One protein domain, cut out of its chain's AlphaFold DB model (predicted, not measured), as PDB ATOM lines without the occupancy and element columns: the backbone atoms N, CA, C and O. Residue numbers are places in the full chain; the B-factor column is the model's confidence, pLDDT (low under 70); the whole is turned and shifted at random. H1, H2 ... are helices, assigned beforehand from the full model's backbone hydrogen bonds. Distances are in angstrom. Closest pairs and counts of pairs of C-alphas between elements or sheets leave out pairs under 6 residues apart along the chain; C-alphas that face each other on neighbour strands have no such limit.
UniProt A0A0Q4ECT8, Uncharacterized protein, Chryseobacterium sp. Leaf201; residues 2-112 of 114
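Overview. This is residues 2 to 112 of the 114 residues of an uncharacterized protein of Chryseobacterium sp. Leaf201 (UniProt A0A0Q4ECT8). Three long helices, H2, H3 and H4, stand one after the other in a single layer, each running the opposite way to the one before, with H3 in the middle. H1 crosses one side of this layer, packing on H3 and H4 with its later part, while its first residues, 2 to 7, stick out free. The printed part has 111 residues, with four named helices in the order H1, H2, H3, H4 and no named strand; the class is all helix. The whole is compact, with a radius of gyration of the C-alphas of 14.4 A, and elongated, spanning 43 by 26 by 24 A.

Along the chain. H1 is residues 2 to 21, 28.0 A from first to last C-alpha, and begins with C-alpha 2 at (219.505, 211.441, 195.892). After a short link of 6 residues comes H2, residues 28 to 50, 32.8 A long. A tight link of 4 residues joins it to H3, residues 55 to 79, 34.2 A long, whose C-alpha 55 is at (217.230, 196.063, 177.635). A tight link of 5 residues follows, then H4, residues 85 to 111, 36.5 A long, which ends with C-alpha 111 at (213.360, 190.222, 188.530).

Arrangement. H3 is the hub, touching the three other helices. H2 and H3 form a helical hairpin: they touch at a shallow tilt of 31 degrees, opposite ways, and their closest C-alphas, those of Ile 39 and Gly 63, are 5.5 A apart. H3 and H4 form another, touching at a shallow tilt of 32 degrees, only just short of steep, opposite ways; their closest C-alphas, those of Ala 72 and Phe 95, are 6.5 A apart. H2 and H4 are apart. With residues 11 to 19 alone, H1 touches H3, at a steep tilt of 47 degrees and the same way; the closest C-alphas, those of Gly 15 and Asn 69, are 6.0 A apart. H1 and H4 only just touch, with 3 pairs of C-alphas within 8 A, the closest being those of Phe 12 and Phe 96 at 7.0 A; H1 uses residues 12 to 16 alone for this. H1 and H2 are close but not clearly touching, with the C-alphas of Phe 18 and Arg 31 closest at 7.8 A. In H2, H3 and H4 every O i to N i+4 pair is within hydrogen-bond range; in H1 13 of 16 are.

Size, cuts and confidence. The two C-alphas farthest apart, those of Asn 53 and Asn 84, are 43.3 A from each other. The printed part has no cut, and no link is long. The mean pLDDT of the printed part is 74.7, and 36 residues are under 70, among them residues 2 to 8, 10 to 26 and 49 to 55.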
ATOM      1  N   LEU A   2     219.646 210.321 196.840       49.72
ATOM      2  CA  LEU A   2     219.505 211.441 195.892       49.72
ATOM      3  C   LEU A   2     219.083 210.999 194.476       49.72
ATOM      4  O   LEU A   2     218.158 211.567 193.910       49.72
ATOM      5  N   THR A   3     219.692 209.940 193.941       52.06
ATOM      6  CA  THR A   3     219.356 209.354 192.629       52.06
ATOM      7  C   THR A   3     217.913 208.852 192.550       52.06
ATOM      8  O   THR A   3     217.230 209.123 191.570       52.06
ATOM      9  N   GLY A   4     217.415 208.199 193.606       58.41
ATOM     10  CA  GLY A   4     216.017 207.753 193.677       58.41
ATOM     11  C   GLY A   4     215.024 208.917 193.736       58.41
ATOM     12  O   GLY A   4     213.981 208.873 193.094       58.41
ATOM     13  N   LEU A   5     215.373 209.995 194.442       64.00
ATOM     14  CA  LEU A   5     214.542 211.197 194.546       64.00
ATOM     15  C   LEU A   5     214.490 211.964 193.212       64.00
ATOM     16  O   LEU A   5     213.420 212.396 192.792       64.00
ATOM     17  N   ILE A   6     215.622 212.058 192.501       64.44
ATOM     18  CA  ILE A   6     215.692 212.623 191.143       64.44
ATOM     19  C   ILE A   6     214.851 211.793 190.168       64.44
ATOM     20  O   ILE A   6     214.063 212.362 189.417       64.44
ATOM     21  N   PHE A   7     214.969 210.463 190.207       64.62
ATOM     22  CA  PHE A   7     214.169 209.567 189.370       64.62
ATOM     23  C   PHE A   7     212.666 209.745 189.621       64.62
ATOM     24  O   PHE A   7     211.898 209.909 188.677       64.62
ATOM     25  N   ILE A   8     212.258 209.810 190.893       65.44
ATOM     26  CA  ILE A   8     210.873 210.067 191.304       65.44
ATOM     27  C   ILE A   8     210.368 211.410 190.765       65.44
ATOM     28  O   ILE A   8     209.300 211.464 190.161       65.44
ATOM     29  N   LEU A   9     211.128 212.492 190.945       71.06
ATOM     30  CA  LEU A   9     210.733 213.817 190.460       71.06
ATOM     31  C   LEU A   9     210.630 213.856 188.935       71.06
ATOM     32  O   LEU A   9     209.702 214.458 188.397       71.06
ATOM     33  N   PHE A  10     211.550 213.189 188.239       68.31
ATOM     34  CA  PHE A  10     211.553 213.114 186.783       68.31
ATOM     35  C   PHE A  10     210.343 212.337 186.258       68.31
ATOM     36  O   PHE A  10     209.644 212.794 185.354       68.31
ATOM     37  N   MET A  11     210.037 211.202 186.881       64.06
ATOM     38  CA  MET A  11     208.869 210.389 186.566       64.06
ATOM     39  C   MET A  11     207.548 211.106 186.881       64.06
ATOM     40  O   MET A  11     206.605 211.043 186.092       64.06
ATOM     41  N   PHE A  12     207.482 211.847 187.988       68.44
ATOM     42  CA  PHE A  12     206.322 212.671 188.334       68.44
ATOM     43  C   PHE A  12     206.128 213.831 187.347       68.44
ATOM     44  O   PHE A  12     204.998 214.131 186.950       68.44
ATOM     45  N   ALA A  13     207.222 214.465 186.916       69.88
ATOM     46  CA  ALA A  13     207.200 215.509 185.898       69.88
ATOM     47  C   ALA A  13     206.738 214.961 184.540       69.88
ATOM     48  O   ALA A  13     205.901 215.582 183.891       69.88
ATOM     49  N   LEU A  14     207.203 213.772 184.144       66.12
ATOM     50  CA  LEU A  14     206.741 213.071 182.943       66.12
ATOM     51  C   LEU A  14     205.255 212.710 183.018       66.12
ATOM     52  O   LEU A  14     204.523 212.924 182.054       66.12
ATOM     53  N   GLY A  15     204.779 212.228 184.167       63.69
ATOM     54  CA  GLY A  15     203.357 211.976 184.399       63.69
ATOM     55  C   GLY A  15     202.500 213.248 184.305       63.69
ATOM     56  O   GLY A  15     201.405 213.223 183.747       63.69
ATOM     57  N   ASN A  16     203.020 214.387 184.772       66.19
ATOM     58  CA  ASN A  16     202.364 215.694 184.653       66.19
ATOM     59  C   ASN A  16     202.472 216.324 183.260       66.19
ATOM     60  O   ASN A  16     201.595 217.099 182.878       66.19
ATOM     61  N   PHE A  17     203.500 215.983 182.481       67.50
ATOM     62  CA  PHE A  17     203.656 216.442 181.101       67.50
ATOM     63  C   PHE A  17     202.426 216.082 180.257       67.50
ATOM     64  O   PHE A  17     202.005 216.870 179.413       67.50
ATOM     65  N   PHE A  18     201.765 214.957 180.560       62.16
ATOM     66  CA  PHE A  18     200.498 214.574 179.933       62.16
ATOM     67  C   PHE A  18     199.378 215.593 180.141       62.16
ATOM     68  O   PHE A  18     198.615 215.860 179.216       62.16
ATOM     69  N   TYR A  19     199.280 216.201 181.320       62.00
ATOM     70  CA  TYR A  19     198.255 217.209 181.579       62.00
ATOM     71  C   TYR A  19     198.462 218.472 180.728       62.00
ATOM     72  O   TYR A  19     197.499 219.044 180.229       62.00
ATOM     73  N   LEU A  20     199.716 218.890 180.523       61.81
ATOM     74  CA  LEU A  20     200.047 220.122 179.795       61.81
ATOM     75  C   LEU A  20     200.097 219.943 178.271       61.81
ATOM     76  O   LEU A  20     199.759 220.865 177.534       61.81
ATOM     77  N   VAL A  21     200.519 218.773 177.784       61.25
ATOM     78  CA  VAL A  21     200.716 218.522 176.344       61.25
ATOM     79  C   VAL A  21     199.462 218.009 175.646       61.25
ATOM     80  O   VAL A  21     199.317 218.191 174.434       61.25
ATOM     81  N   PHE A  22     198.522 217.411 176.380       60.75
ATOM     82  CA  PHE A  22     197.262 216.954 175.804       60.75
ATOM     83  C   PHE A  22     196.144 217.950 176.085       60.75
ATOM     84  O   PHE A  22     195.542 217.885 177.154       60.75
ATOM     85  N   PRO A  23     195.772 218.813 175.115       56.12
ATOM     86  CA  PRO A  23     194.539 219.577 175.243       56.12
ATOM     87  C   PRO A  23     193.365 218.610 175.447       56.12
ATOM     88  O   PRO A  23     193.385 217.494 174.907       56.12
ATOM     89  N   GLU A  24     192.339 219.014 176.201       56.88
ATOM     90  CA  GLU A  24     191.183 218.170 176.558       56.88
ATOM     91  C   GLU A  24     190.554 217.453 175.352       56.88
ATOM     92  O   GLU A  24     190.099 216.313 175.472       56.88
ATOM     93  N   HIS A  25     190.617 218.077 174.173       56.41
ATOM     94  CA  HIS A  25     190.069 217.580 172.908       56.41
ATOM     95  C   HIS A  25     190.992 216.630 172.129       56.41
ATOM     96  O   HIS A  25     190.608 216.106 171.086       56.41
ATOM     97  N   SER A  26     192.223 216.399 172.587       64.06
ATOM     98  CA  SER A  26     193.138 215.483 171.906       64.06
ATOM     99  C   SER A  26     192.619 214.044 171.978       64.06
ATOM    100  O   SER A  26     192.291 213.532 173.055       64.06
ATOM    101  N   ASN A  27     192.550 213.403 170.808       70.62
ATOM    102  CA  ASN A  27     192.081 212.030 170.646       70.62
ATOM    103  C   ASN A  27     192.963 211.055 171.450       70.62
ATOM    104  O   ASN A  27     194.184 211.214 171.494       70.62
ATOM    105  N   LEU A  28     192.350 210.036 172.058       69.94
ATOM    106  CA  LEU A  28     193.011 209.053 172.924       69.94
ATOM    107  C   LEU A  28     194.200 208.384 172.221       69.94
ATOM    108  O   LEU A  28     195.264 208.251 172.816       69.94
ATOM    109  N   VAL A  29     194.062 208.090 170.924       70.62
ATOM    110  CA  VAL A  29     195.129 207.527 170.079       70.62
ATOM    111  C   VAL A  29     196.359 208.437 170.022       70.62
ATOM    112  O   VAL A  29     197.483 207.948 170.097       70.62
ATOM    113  N   LYS A  30     196.170 209.762 169.944       70.88
ATOM    114  CA  LYS A  30     197.270 210.740 169.918       70.88
ATOM    115  C   LYS A  30     198.001 210.792 171.264       70.88
ATOM    116  O   LYS A  30     199.220 210.911 171.292       70.88
ATOM    117  N   ARG A  31     197.270 210.652 172.377       72.06
ATOM    118  CA  ARG A  31     197.868 210.591 173.724       72.06
ATOM    119  C   ARG A  31     198.695 209.330 173.915       72.06
ATOM    120  O   ARG A  31     199.815 209.386 174.414       72.06
ATOM    121  N   LEU A  32     198.154 208.209 173.457       71.69
ATOM    122  CA  LEU A  32     198.792 206.903 173.558       71.69
ATOM    123  C   LEU A  32     200.051 206.826 172.687       71.69
ATOM    124  O   LEU A  32     201.088 206.380 173.153       71.69
ATOM    125  N   SER A  33     200.001 207.341 171.457       71.12
ATOM    126  CA  SER A  33     201.166 207.350 170.560       71.12
ATOM    127  C   SER A  33     202.315 208.211 171.088       71.12
ATOM    128  O   SER A  33     203.452 207.755 171.084       71.12
ATOM    129  N   VAL A  34     202.043 209.405 171.625       74.12
ATOM    130  CA  VAL A  34     203.092 210.210 172.277       74.12
ATOM    131  C   VAL A  34     203.623 209.515 173.532       74.12
ATOM    132  O   VAL A  34     204.831 209.493 173.727       74.12
ATOM    133  N   SER A  35     202.753 208.890 174.335       71.56
ATOM    134  CA  SER A  35     203.175 208.096 175.501       71.56
ATOM    135  C   SER A  35     204.155 206.995 175.105       71.56
ATOM    136  O   SER A  35     205.208 206.850 175.717       71.56
ATOM    137  N   VAL A  36     203.837 206.256 174.041       74.31
ATOM    138  CA  VAL A  36     204.688 205.188 173.504       74.31
ATOM    139  C   VAL A  36     206.023 205.744 173.013       74.31
ATOM    140  O   VAL A  36     207.063 205.180 173.338       74.31
ATOM    141  N   VAL A  37     206.026 206.868 172.290       76.88
ATOM    142  CA  VAL A  37     207.271 207.513 171.837       76.88
ATOM    143  C   VAL A  37     208.127 207.957 173.027       76.88
ATOM    144  O   VAL A  37     209.331 207.712 173.030       76.88
ATOM    145  N   SER A  38     207.525 208.552 174.059       73.62
ATOM    146  CA  SER A  38     208.229 208.938 175.286       73.62
ATOM    147  C   SER A  38     208.830 207.733 176.005       73.62
ATOM    148  O   SER A  38     209.995 207.789 176.387       73.62
ATOM    149  N   ILE A  39     208.083 206.631 176.133       74.31
ATOM    150  CA  ILE A  39     208.587 205.375 176.708       74.31
ATOM    151  C   ILE A  39     209.792 204.876 175.913       74.31
ATOM    152  O   ILE A  39     210.825 204.590 176.503       74.31
ATOM    153  N   ILE A  40     209.688 204.807 174.583       74.38
ATOM    154  CA  ILE A  40     210.779 204.329 173.724       74.38
ATOM    155  C   ILE A  40     212.036 205.182 173.924       74.38
ATOM    156  O   ILE A  40     213.120 204.633 174.105       74.38
ATOM    157  N   LEU A  41     211.900 206.510 173.939       75.88
ATOM    158  CA  LEU A  41     213.028 207.421 174.148       75.88
ATOM    159  C   LEU A  41     213.671 207.243 175.529       75.88
ATOM    160  O   LEU A  41     214.898 207.206 175.627       75.88
ATOM    161  N   LEU A  42     212.863 207.102 176.582       73.38
ATOM    162  CA  LEU A  42     213.355 206.894 177.948       73.38
ATOM    163  C   LEU A  42     214.046 205.542 178.106       73.38
ATOM    164  O   LEU A  42     215.106 205.469 178.718       73.38
ATOM    165  N   THR A  43     213.490 204.491 177.509       68.69
ATOM    166  CA  THR A  43     214.108 203.167 177.466       68.69
ATOM    167  C   THR A  43     215.450 203.216 176.745       68.69
ATOM    168  O   THR A  43     216.432 202.688 177.255       68.69
ATOM    169  N   ILE A  44     215.531 203.865 175.577       72.94
ATOM    170  CA  ILE A  44     216.798 204.014 174.843       72.94
ATOM    171  C   ILE A  44     217.825 204.750 175.707       72.94
ATOM    172  O   ILE A  44     218.961 204.297 175.814       72.94
ATOM    173  N   PHE A  45     217.423 205.849 176.352       73.12
ATOM    174  CA  PHE A  45     218.292 206.599 177.255       73.12
ATOM    175  C   PHE A  45     218.805 205.726 178.409       73.12
ATOM    176  O   PHE A  45     220.010 205.676 178.641       73.12
ATOM    177  N   TYR A  46     217.916 204.977 179.065       68.94
ATOM    178  CA  TYR A  46     218.268 204.040 180.133       68.94
ATOM    179  C   TYR A  46     219.277 202.977 179.663       68.94
ATOM    180  O   TYR A  46     220.324 202.780 180.281       68.94
ATOM    181  N   CYS A  47     219.019 202.349 178.514       66.88
ATOM    182  CA  CYS A  47     219.896 201.329 177.936       66.88
ATOM    183  C   CYS A  47     221.296 201.861 177.595       66.88
ATOM    184  O   CYS A  47     222.279 201.133 177.746       66.88
ATOM    185  N   LEU A  48     221.395 203.118 177.145       70.12
ATOM    186  CA  LEU A  48     222.673 203.787 176.887       70.12
ATOM    187  C   LEU A  48     223.452 204.051 178.182       70.12
ATOM    188  O   LEU A  48     224.680 204.024 178.159       70.12
ATOM    189  N   THR A  49     222.761 204.289 179.302       69.38
ATOM    190  CA  THR A  49     223.402 204.569 180.596       69.38
ATOM    191  C   THR A  49     223.873 203.324 181.349       69.38
ATOM    192  O   THR A  49     224.904 203.394 182.009       69.38
ATOM    193  N   GLU A  50     223.177 202.187 181.233       63.41
ATOM    194  CA  GLU A  50     223.500 200.964 181.994       63.41
ATOM    195  C   GLU A  50     224.301 199.901 181.219       63.41
ATOM    196  O   GLU A  50     224.582 198.823 181.739       63.41
ATOM    197  N   GLY A  51     224.725 200.181 179.983       55.09
ATOM    198  CA  GLY A  51     225.635 199.286 179.256       55.09
ATOM    199  C   GLY A  51     224.984 197.993 178.751       55.09
ATOM    200  O   GLY A  51     225.588 196.928 178.820       55.09
ATOM    201  N   GLY A  52     223.758 198.082 178.223       56.22
ATOM    202  CA  GLY A  52     223.143 197.065 177.353       56.22
ATOM    203  C   GLY A  52     222.737 195.724 177.983       56.22
ATOM    204  O   GLY A  52     221.999 194.975 177.344       56.22
ATOM    205  N   ASN A  53     223.148 195.419 179.216       56.84
ATOM    206  CA  ASN A  53     222.998 194.075 179.782       56.84
ATOM    207  C   ASN A  53     221.565 193.687 180.186       56.84
ATOM    208  O   ASN A  53     221.329 192.514 180.457       56.84
ATOM    209  N   SER A  54     220.593 194.606 180.161       66.12
ATOM    210  CA  SER A  54     219.192 194.244 180.409       66.12
ATOM    211  C   SER A  54     218.181 195.194 179.753       66.12
ATOM    212  O   SER A  54     217.375 195.861 180.399       66.12
ATOM    213  N   ILE A  55     218.201 195.267 178.417       68.44
ATOM    214  CA  ILE A  55     217.230 196.063 177.635       68.44
ATOM    215  C   ILE A  55     215.783 195.664 177.971       68.44
ATOM    216  O   ILE A  55     214.902 196.520 178.055       68.44
ATOM    217  N   LEU A  56     215.538 194.366 178.177       71.12
ATOM    218  CA  LEU A  56     214.216 193.832 178.505       71.12
ATOM    219  C   LEU A  56     213.702 194.372 179.847       71.12
ATOM    220  O   LEU A  56     212.555 194.800 179.942       71.12
ATOM    221  N   GLU A  57     214.556 194.394 180.864       72.31
ATOM    222  CA  GLU A  57     214.253 194.935 182.187       72.31
ATOM    223  C   GLU A  57     214.021 196.438 182.133       72.31
ATOM    224  O   GLU A  57     213.031 196.906 182.680       72.31
ATOM    225  N   GLY A  58     214.829 197.187 181.378       69.56
ATOM    226  CA  GLY A  58     214.589 198.613 181.136       69.56
ATOM    227  C   GLY A  58     213.230 198.880 180.477       69.56
ATOM    228  O   GLY A  58     212.485 199.746 180.934       69.56
ATOM    229  N   ILE A  59     212.860 198.099 179.450       72.00
ATOM    230  CA  ILE A  59     211.547 198.195 178.782       72.00
ATOM    231  C   ILE A  59     210.417 197.908 179.764       72.00
ATOM    232  O   ILE A  59     209.449 198.668 179.813       72.00
ATOM    233  N   ILE A  60     210.520 196.808 180.514       73.56
ATOM    234  CA  ILE A  60     209.480 196.401 181.454       73.56
ATOM    235  C   ILE A  60     209.359 197.472 182.532       73.56
ATOM    236  O   ILE A  60     208.281 198.041 182.654       73.56
ATOM    237  N   THR A  61     210.460 197.827 183.200       76.06
ATOM    238  CA  THR A  61     210.502 198.798 184.302       76.06
ATOM    239  C   THR A  61     209.965 200.159 183.884       76.06
ATOM    240  O   THR A  61     209.025 200.673 184.482       76.06
ATOM    241  N   VAL A  62     210.550 200.769 182.852       73.38
ATOM    242  CA  VAL A  62     210.213 202.141 182.454       73.38
ATOM    243  C   VAL A  62     208.857 202.165 181.758       73.38
ATOM    244  O   VAL A  62     208.018 203.010 182.067       73.38
ATOM    245  N   GLY A  63     208.611 201.215 180.853       74.38
ATOM    246  CA  GLY A  63     207.378 201.147 180.078       74.38
ATOM    247  C   GLY A  63     206.162 200.842 180.938       74.38
ATOM    248  O   GLY A  63     205.169 201.563 180.858       74.38
ATOM    249  N   GLY A  64     206.235 199.823 181.795       77.56
ATOM    250  CA  GLY A  64     205.135 199.467 182.683       77.56
ATOM    251  C   GLY A  64     204.841 200.574 183.690       77.56
ATOM    252  O   GLY A  64     203.689 200.988 183.816       77.56
ATOM    253  N   TYR A  65     205.874 201.132 184.326       81.00
ATOM    254  CA  TYR A  65     205.718 202.240 185.269       81.00
ATOM    255  C   TYR A  65     205.014 203.445 184.633       81.00
ATOM    256  O   TYR A  65     204.088 204.033 185.202       81.00
ATOM    257  N   PHE A  66     205.417 203.805 183.417       77.69
ATOM    258  CA  PHE A  66     204.818 204.907 182.681       77.69
ATOM    259  C   PHE A  66     203.367 204.624 182.283       77.69
ATOM    260  O   PHE A  66     202.514 205.507 182.363       77.69
ATOM    261  N   LEU A  67     203.062 203.382 181.905       81.19
ATOM    262  CA  LEU A  67     201.719 202.950 181.532       81.19
ATOM    263  C   LEU A  67     200.749 203.022 182.724       81.19
ATOM    264  O   LEU A  67     199.632 203.518 182.577       81.19
ATOM    265  N   PHE A  68     201.189 202.619 183.921       85.44
ATOM    266  CA  PHE A  68     200.414 202.788 185.156       85.44
ATOM    267  C   PHE A  68     200.134 204.264 185.462       85.44
ATOM    268  O   PHE A  68     198.998 204.627 185.773       85.44
ATOM    269  N   ASN A  69     201.139 205.132 185.316       83.69
ATOM    270  CA  ASN A  69     200.961 206.574 185.498       83.69
ATOM    271  C   ASN A  69     199.998 207.176 184.464       83.69
ATOM    272  O   ASN A  69     199.147 207.995 184.810       83.69
ATOM    273  N   PHE A  70     200.068 206.730 183.210       81.75
ATOM    274  CA  PHE A  70     199.124 207.133 182.172       81.75
ATOM    275  C   PHE A  70     197.688 206.700 182.503       81.75
ATOM    276  O   PHE A  70     196.750 207.481 182.328       81.75
ATOM    277  N   PHE A  71     197.494 205.495 183.046       84.69
ATOM    278  CA  PHE A  71     196.175 205.064 183.506       84.69
ATOM    279  C   PHE A  71     195.664 205.885 184.688       84.69
ATOM    280  O   PHE A  71     194.496 206.266 184.671       84.69
ATOM    281  N   ALA A  72     196.508 206.230 185.663       87.94
ATOM    282  CA  ALA A  72     196.115 207.139 186.743       87.94
ATOM    283  C   ALA A  72     195.713 208.524 186.213       87.94
ATOM    284  O   ALA A  72     194.695 209.074 186.632       87.94
ATOM    285  N   HIS A  73     196.450 209.059 185.240       85.31
ATOM    286  CA  HIS A  73     196.088 210.303 184.559       85.31
ATOM    287  C   HIS A  73     194.708 210.201 183.888       85.31
ATOM    288  O   HIS A  73     193.843 211.056 184.097       85.31
ATOM    289  N   LEU A  74     194.468 209.137 183.111       84.12
ATOM    290  CA  LEU A  74     193.174 208.910 182.465       84.12
ATOM    291  C   LEU A  74     192.045 208.737 183.483       84.12
ATOM    292  O   LEU A  74     190.959 209.270 183.269       84.12
ATOM    293  N   LEU A  75     192.291 208.038 184.588       88.94
ATOM    294  CA  LEU A  75     191.328 207.856 185.669       88.94
ATOM    295  C   LEU A  75     190.904 209.215 186.249       88.94
ATOM    296  O   LEU A  75     189.711 209.499 186.349       88.94
ATOM    297  N   LEU A  76     191.864 210.093 186.548       86.88
ATOM    298  CA  LEU A  76     191.590 211.423 187.099       86.88
ATOM    299  C   LEU A  76     190.811 212.318 186.130       86.88
ATOM    300  O   LEU A  76     189.835 212.944 186.534       86.88
ATOM    301  N   ILE A  77     191.190 212.357 184.851       83.06
ATOM    302  CA  ILE A  77     190.563 213.275 183.886       83.06
ATOM    303  C   ILE A  77     189.260 212.715 183.304       83.06
ATOM    304  O   ILE A  77     188.308 213.460 183.098       83.06
ATOM    305  N   LYS A  78     189.181 211.413 183.005       83.25
ATOM    306  CA  LYS A  78     188.013 210.822 182.325       83.25
ATOM    307  C   LYS A  78     186.978 210.246 183.278       83.25
ATOM    308  O   LYS A  78     185.788 210.384 183.000       83.25
ATOM    309  N   VAL A  79     187.406 209.599 184.362       87.25
ATOM    310  CA  VAL A  79     186.489 208.939 185.304       87.25
ATOM    311  C   VAL A  79     186.080 209.912 186.401       87.25
ATOM    312  O   VAL A  79     184.892 210.174 186.571       87.25
ATOM    313  N   PHE A  80     187.056 210.500 187.092       87.25
ATOM    314  CA  PHE A  80     186.799 211.455 188.172       87.25
ATOM    315  C   PHE A  80     186.530 212.882 187.691       87.25
ATOM    316  O   PHE A  80     186.031 213.685 188.474       87.25
ATOM    317  N   LYS A  81     186.813 213.183 186.415       85.94
ATOM    318  CA  LYS A  81     186.569 214.493 185.787       85.94
ATOM    319  C   LYS A  81     187.170 215.648 186.594       85.94
ATOM    320  O   LYS A  81     186.517 216.653 186.860       85.94
ATOM    321  N   VAL A  82     188.417 215.484 187.030       84.31
ATOM    322  CA  VAL A  82     189.131 216.515 187.789       84.31
ATOM    323  C   VAL A  82     189.574 217.624 186.835       84.31
ATOM    324  O   VAL A  82     190.557 217.472 186.117       84.31
ATOM    325  N   GLU A  83     188.843 218.738 186.840       80.38
ATOM    326  CA  GLU A  83     189.094 219.899 185.967       80.38
ATOM    327  C   GLU A  83     190.072 220.918 186.585       80.38
ATOM    328  O   GLU A  83     190.765 221.650 185.880       80.38
ATOM    329  N   ASN A  84     190.156 220.982 187.920       84.50
ATOM    330  CA  ASN A  84     191.068 221.897 188.606       84.50
ATOM    331  C   ASN A  84     192.494 221.330 188.619       84.50
ATOM    332  O   ASN A  84     192.742 220.291 189.231       84.50
ATOM    333  N   TYR A  85     193.443 222.052 188.016       81.00
ATOM    334  CA  TYR A  85     194.835 221.610 187.912       81.00
ATOM    335  C   TYR A  85     195.510 221.349 189.266       81.00
ATOM    336  O   TYR A  85     196.227 220.363 189.410       81.00
ATOM    337  N   TYR A  86     195.277 222.188 190.279       82.56
ATOM    338  CA  TYR A  86     195.887 221.999 191.598       82.56
ATOM    339  C   TYR A  86     195.342 220.752 192.292       82.56
ATOM    340  O   TYR A  86     196.105 219.982 192.876       82.56
ATOM    341  N   LEU A  87     194.033 220.514 192.178       83.69
ATOM    342  CA  LEU A  87     193.407 219.293 192.679       83.69
ATOM    343  C   LEU A  87     193.914 218.059 191.923       83.69
ATOM    344  O   LEU A  87     194.241 217.052 192.548       83.69
ATOM    345  N   TYR A  88     194.040 218.156 190.596       85.88
ATOM    346  CA  TYR A  88     194.641 217.117 189.764       85.88
ATOM    347  C   TYR A  88     196.066 216.806 190.223       85.88
ATOM    348  O   TYR A  88     196.388 215.640 190.410       85.88
ATOM    349  N   LEU A  89     196.899 217.822 190.461       83.19
ATOM    350  CA  LEU A  89     198.300 217.649 190.840       83.19
ATOM    351  C   LEU A  89     198.432 216.914 192.176       83.19
ATOM    352  O   LEU A  89     199.215 215.971 192.277       83.19
ATOM    353  N   VAL A  90     197.639 217.299 193.180       86.62
ATOM    354  CA  VAL A  90     197.635 216.641 194.495       86.62
ATOM    355  C   VAL A  90     197.165 215.191 194.381       86.62
ATOM    356  O   VAL A  90     197.826 214.288 194.893       86.62
ATOM    357  N   LEU A  91     196.055 214.942 193.681       89.19
ATOM    358  CA  LEU A  91     195.530 213.586 193.508       89.19
ATOM    359  C   LEU A  91     196.487 212.713 192.695       89.19
ATOM    360  O   LEU A  91     196.771 211.582 193.082       89.19
ATOM    361  N   PHE A  92     197.032 213.242 191.602       86.75
ATOM    362  CA  PHE A  92     198.003 212.544 190.770       86.75
ATOM    363  C   PHE A  92     199.272 212.218 191.554       86.75
ATOM    364  O   PHE A  92     199.790 211.119 191.410       86.75
ATOM    365  N   PHE A  93     199.732 213.103 192.443       85.00
ATOM    366  CA  PHE A  93     200.861 212.823 193.333       85.00
ATOM    367  C   PHE A  93     200.580 211.662 194.297       85.00
ATOM    368  O   PHE A  93     201.435 210.800 194.489       85.00
ATOM    369  N   ILE A  94     199.367 211.578 194.847       89.50
ATOM    370  CA  ILE A  94     198.960 210.445 195.693       89.50
ATOM    371  C   ILE A  94     198.964 209.141 194.881       89.50
ATOM    372  O   ILE A  94     199.573 208.157 195.303       89.50
ATOM    373  N   PHE A  95     198.344 209.136 193.695       88.81
ATOM    374  CA  PHE A  95     198.360 207.976 192.796       88.81
ATOM    375  C   PHE A  95     199.780 207.582 192.396       88.81
ATOM    376  O   PHE A  95     200.112 206.402 192.395       88.81
ATOM    377  N   PHE A  96     200.624 208.564 192.104       85.75
ATOM    378  CA  PHE A  96     202.019 208.374 191.745       85.75
ATOM    379  C   PHE A  96     202.802 207.672 192.862       85.75
ATOM    380  O   PHE A  96     203.542 206.729 192.584       85.75
ATOM    381  N   ILE A  97     202.619 208.067 194.128       86.81
ATOM    382  CA  ILE A  97     203.261 207.395 195.270       86.81
ATOM    383  C   ILE A  97     202.798 205.938 195.361       86.81
ATOM    384  O   ILE A  97     203.631 205.041 195.471       86.81
ATOM    385  N   ILE A  98     201.486 205.698 195.275       89.12
ATOM    386  CA  ILE A  98     200.908 204.347 195.349       89.12
ATOM    387  C   ILE A  98     201.450 203.468 194.218       89.12
ATOM    388  O   ILE A  98     201.917 202.361 194.475       89.12
ATOM    389  N   ILE A  99     201.435 203.980 192.983       88.81
ATOM    390  CA  ILE A  99     201.983 203.296 191.810       88.81
ATOM    391  C   ILE A  99     203.462 203.013 192.019       88.81
ATOM    392  O   ILE A  99     203.892 201.905 191.744       88.81
ATOM    393  N   THR A 100     204.235 203.965 192.541       84.06
ATOM    394  CA  THR A 100     205.668 203.763 192.766       84.06
ATOM    395  C   THR A 100     205.932 202.640 193.748       84.06
ATOM    396  O   THR A 100     206.684 201.731 193.422       84.06
ATOM    397  N   ILE A 101     205.280 202.654 194.911       85.56
ATOM    398  CA  ILE A 101     205.457 201.612 195.927       85.56
ATOM    399  C   ILE A 101     205.049 200.245 195.369       85.56
ATOM    400  O   ILE A 101     205.817 199.289 195.460       85.56
ATOM    401  N   PHE A 102     203.864 200.163 194.758       88.25
ATOM    402  CA  PHE A 102     203.357 198.926 194.169       88.25
ATOM    403  C   PHE A 102     204.281 198.399 193.070       88.25
ATOM    404  O   PHE A 102     204.610 197.218 193.042       88.25
ATOM    405  N   TYR A 103     204.709 199.277 192.169       84.88
ATOM    406  CA  TYR A 103     205.498 198.896 191.012       84.88
ATOM    407  C   TYR A 103     206.925 198.511 191.402       84.88
ATOM    408  O   TYR A 103     207.450 197.537 190.882       84.88
ATOM    409  N   THR A 104     207.543 199.204 192.360       82.38
ATOM    410  CA  THR A 104     208.844 198.794 192.901       82.38
ATOM    411  C   THR A 104     208.770 197.406 193.539       82.38
ATOM    412  O   THR A 104     209.631 196.582 193.246       82.38
ATOM    413  N   ALA A 105     207.733 197.120 194.332       84.38
ATOM    414  CA  ALA A 105     207.533 195.791 194.913       84.38
ATOM    415  C   ALA A 105     207.317 194.717 193.830       84.38
ATOM    416  O   ALA A 105     207.976 193.683 193.844       84.38
ATOM    417  N   LEU A 106     206.472 195.002 192.832       85.31
ATOM    418  CA  LEU A 106     206.241 194.109 191.694       85.31
ATOM    419  C   LEU A 106     207.545 193.781 190.954       85.31
ATOM    420  O   LEU A 106     207.770 192.640 190.573       85.31
ATOM    421  N   MET A 107     208.403 194.775 190.737       83.75
ATOM    422  CA  MET A 107     209.654 194.591 190.005       83.75
ATOM    423  C   MET A 107     210.697 193.814 190.812       83.75
ATOM    424  O   MET A 107     211.431 193.025 190.221       83.75
ATOM    425  N   GLN A 108     210.727 193.972 192.141       81.81
ATOM    426  CA  GLN A 108     211.526 193.112 193.024       81.81
ATOM    427  C   GLN A 108     211.145 191.640 192.872       81.81
ATOM    428  O   GLN A 108     212.029 190.809 192.667       81.81
ATOM    429  N   ASP A 109     209.846 191.338 192.864       78.56
ATOM    430  CA  ASP A 109     209.350 189.973 192.673       78.56
ATOM    431  C   ASP A 109     209.609 189.447 191.248       78.56
ATOM    432  O   ASP A 109     210.004 188.298 191.066       78.56
ATOM    433  N   VAL A 110     209.408 190.274 190.213       78.19
ATOM    434  CA  VAL A 110     209.540 189.853 188.804       78.19
ATOM    435  C   VAL A 110     210.992 189.557 188.421       78.19
ATOM    436  O   VAL A 110     211.244 188.595 187.695       78.19
ATOM    437  N   PHE A 111     211.945 190.365 188.888       77.06
ATOM    438  CA  PHE A 111     213.360 190.222 188.530       77.06
ATOM    439  C   PHE A 111     214.190 189.491 189.591       77.06
ATOM    440  O   PHE A 111     215.382 189.279 189.383       77.06
ATOM    441  N   ASN A 112     213.566 189.048 190.691       72.62
ATOM    442  CA  ASN A 112     214.236 188.419 191.832       72.62
ATOM    443  C   ASN A 112     215.441 189.236 192.325       72.62
ATOM    444  O   ASN A 112     216.505 188.675 192.605       72.62
TER     445      ASN A 112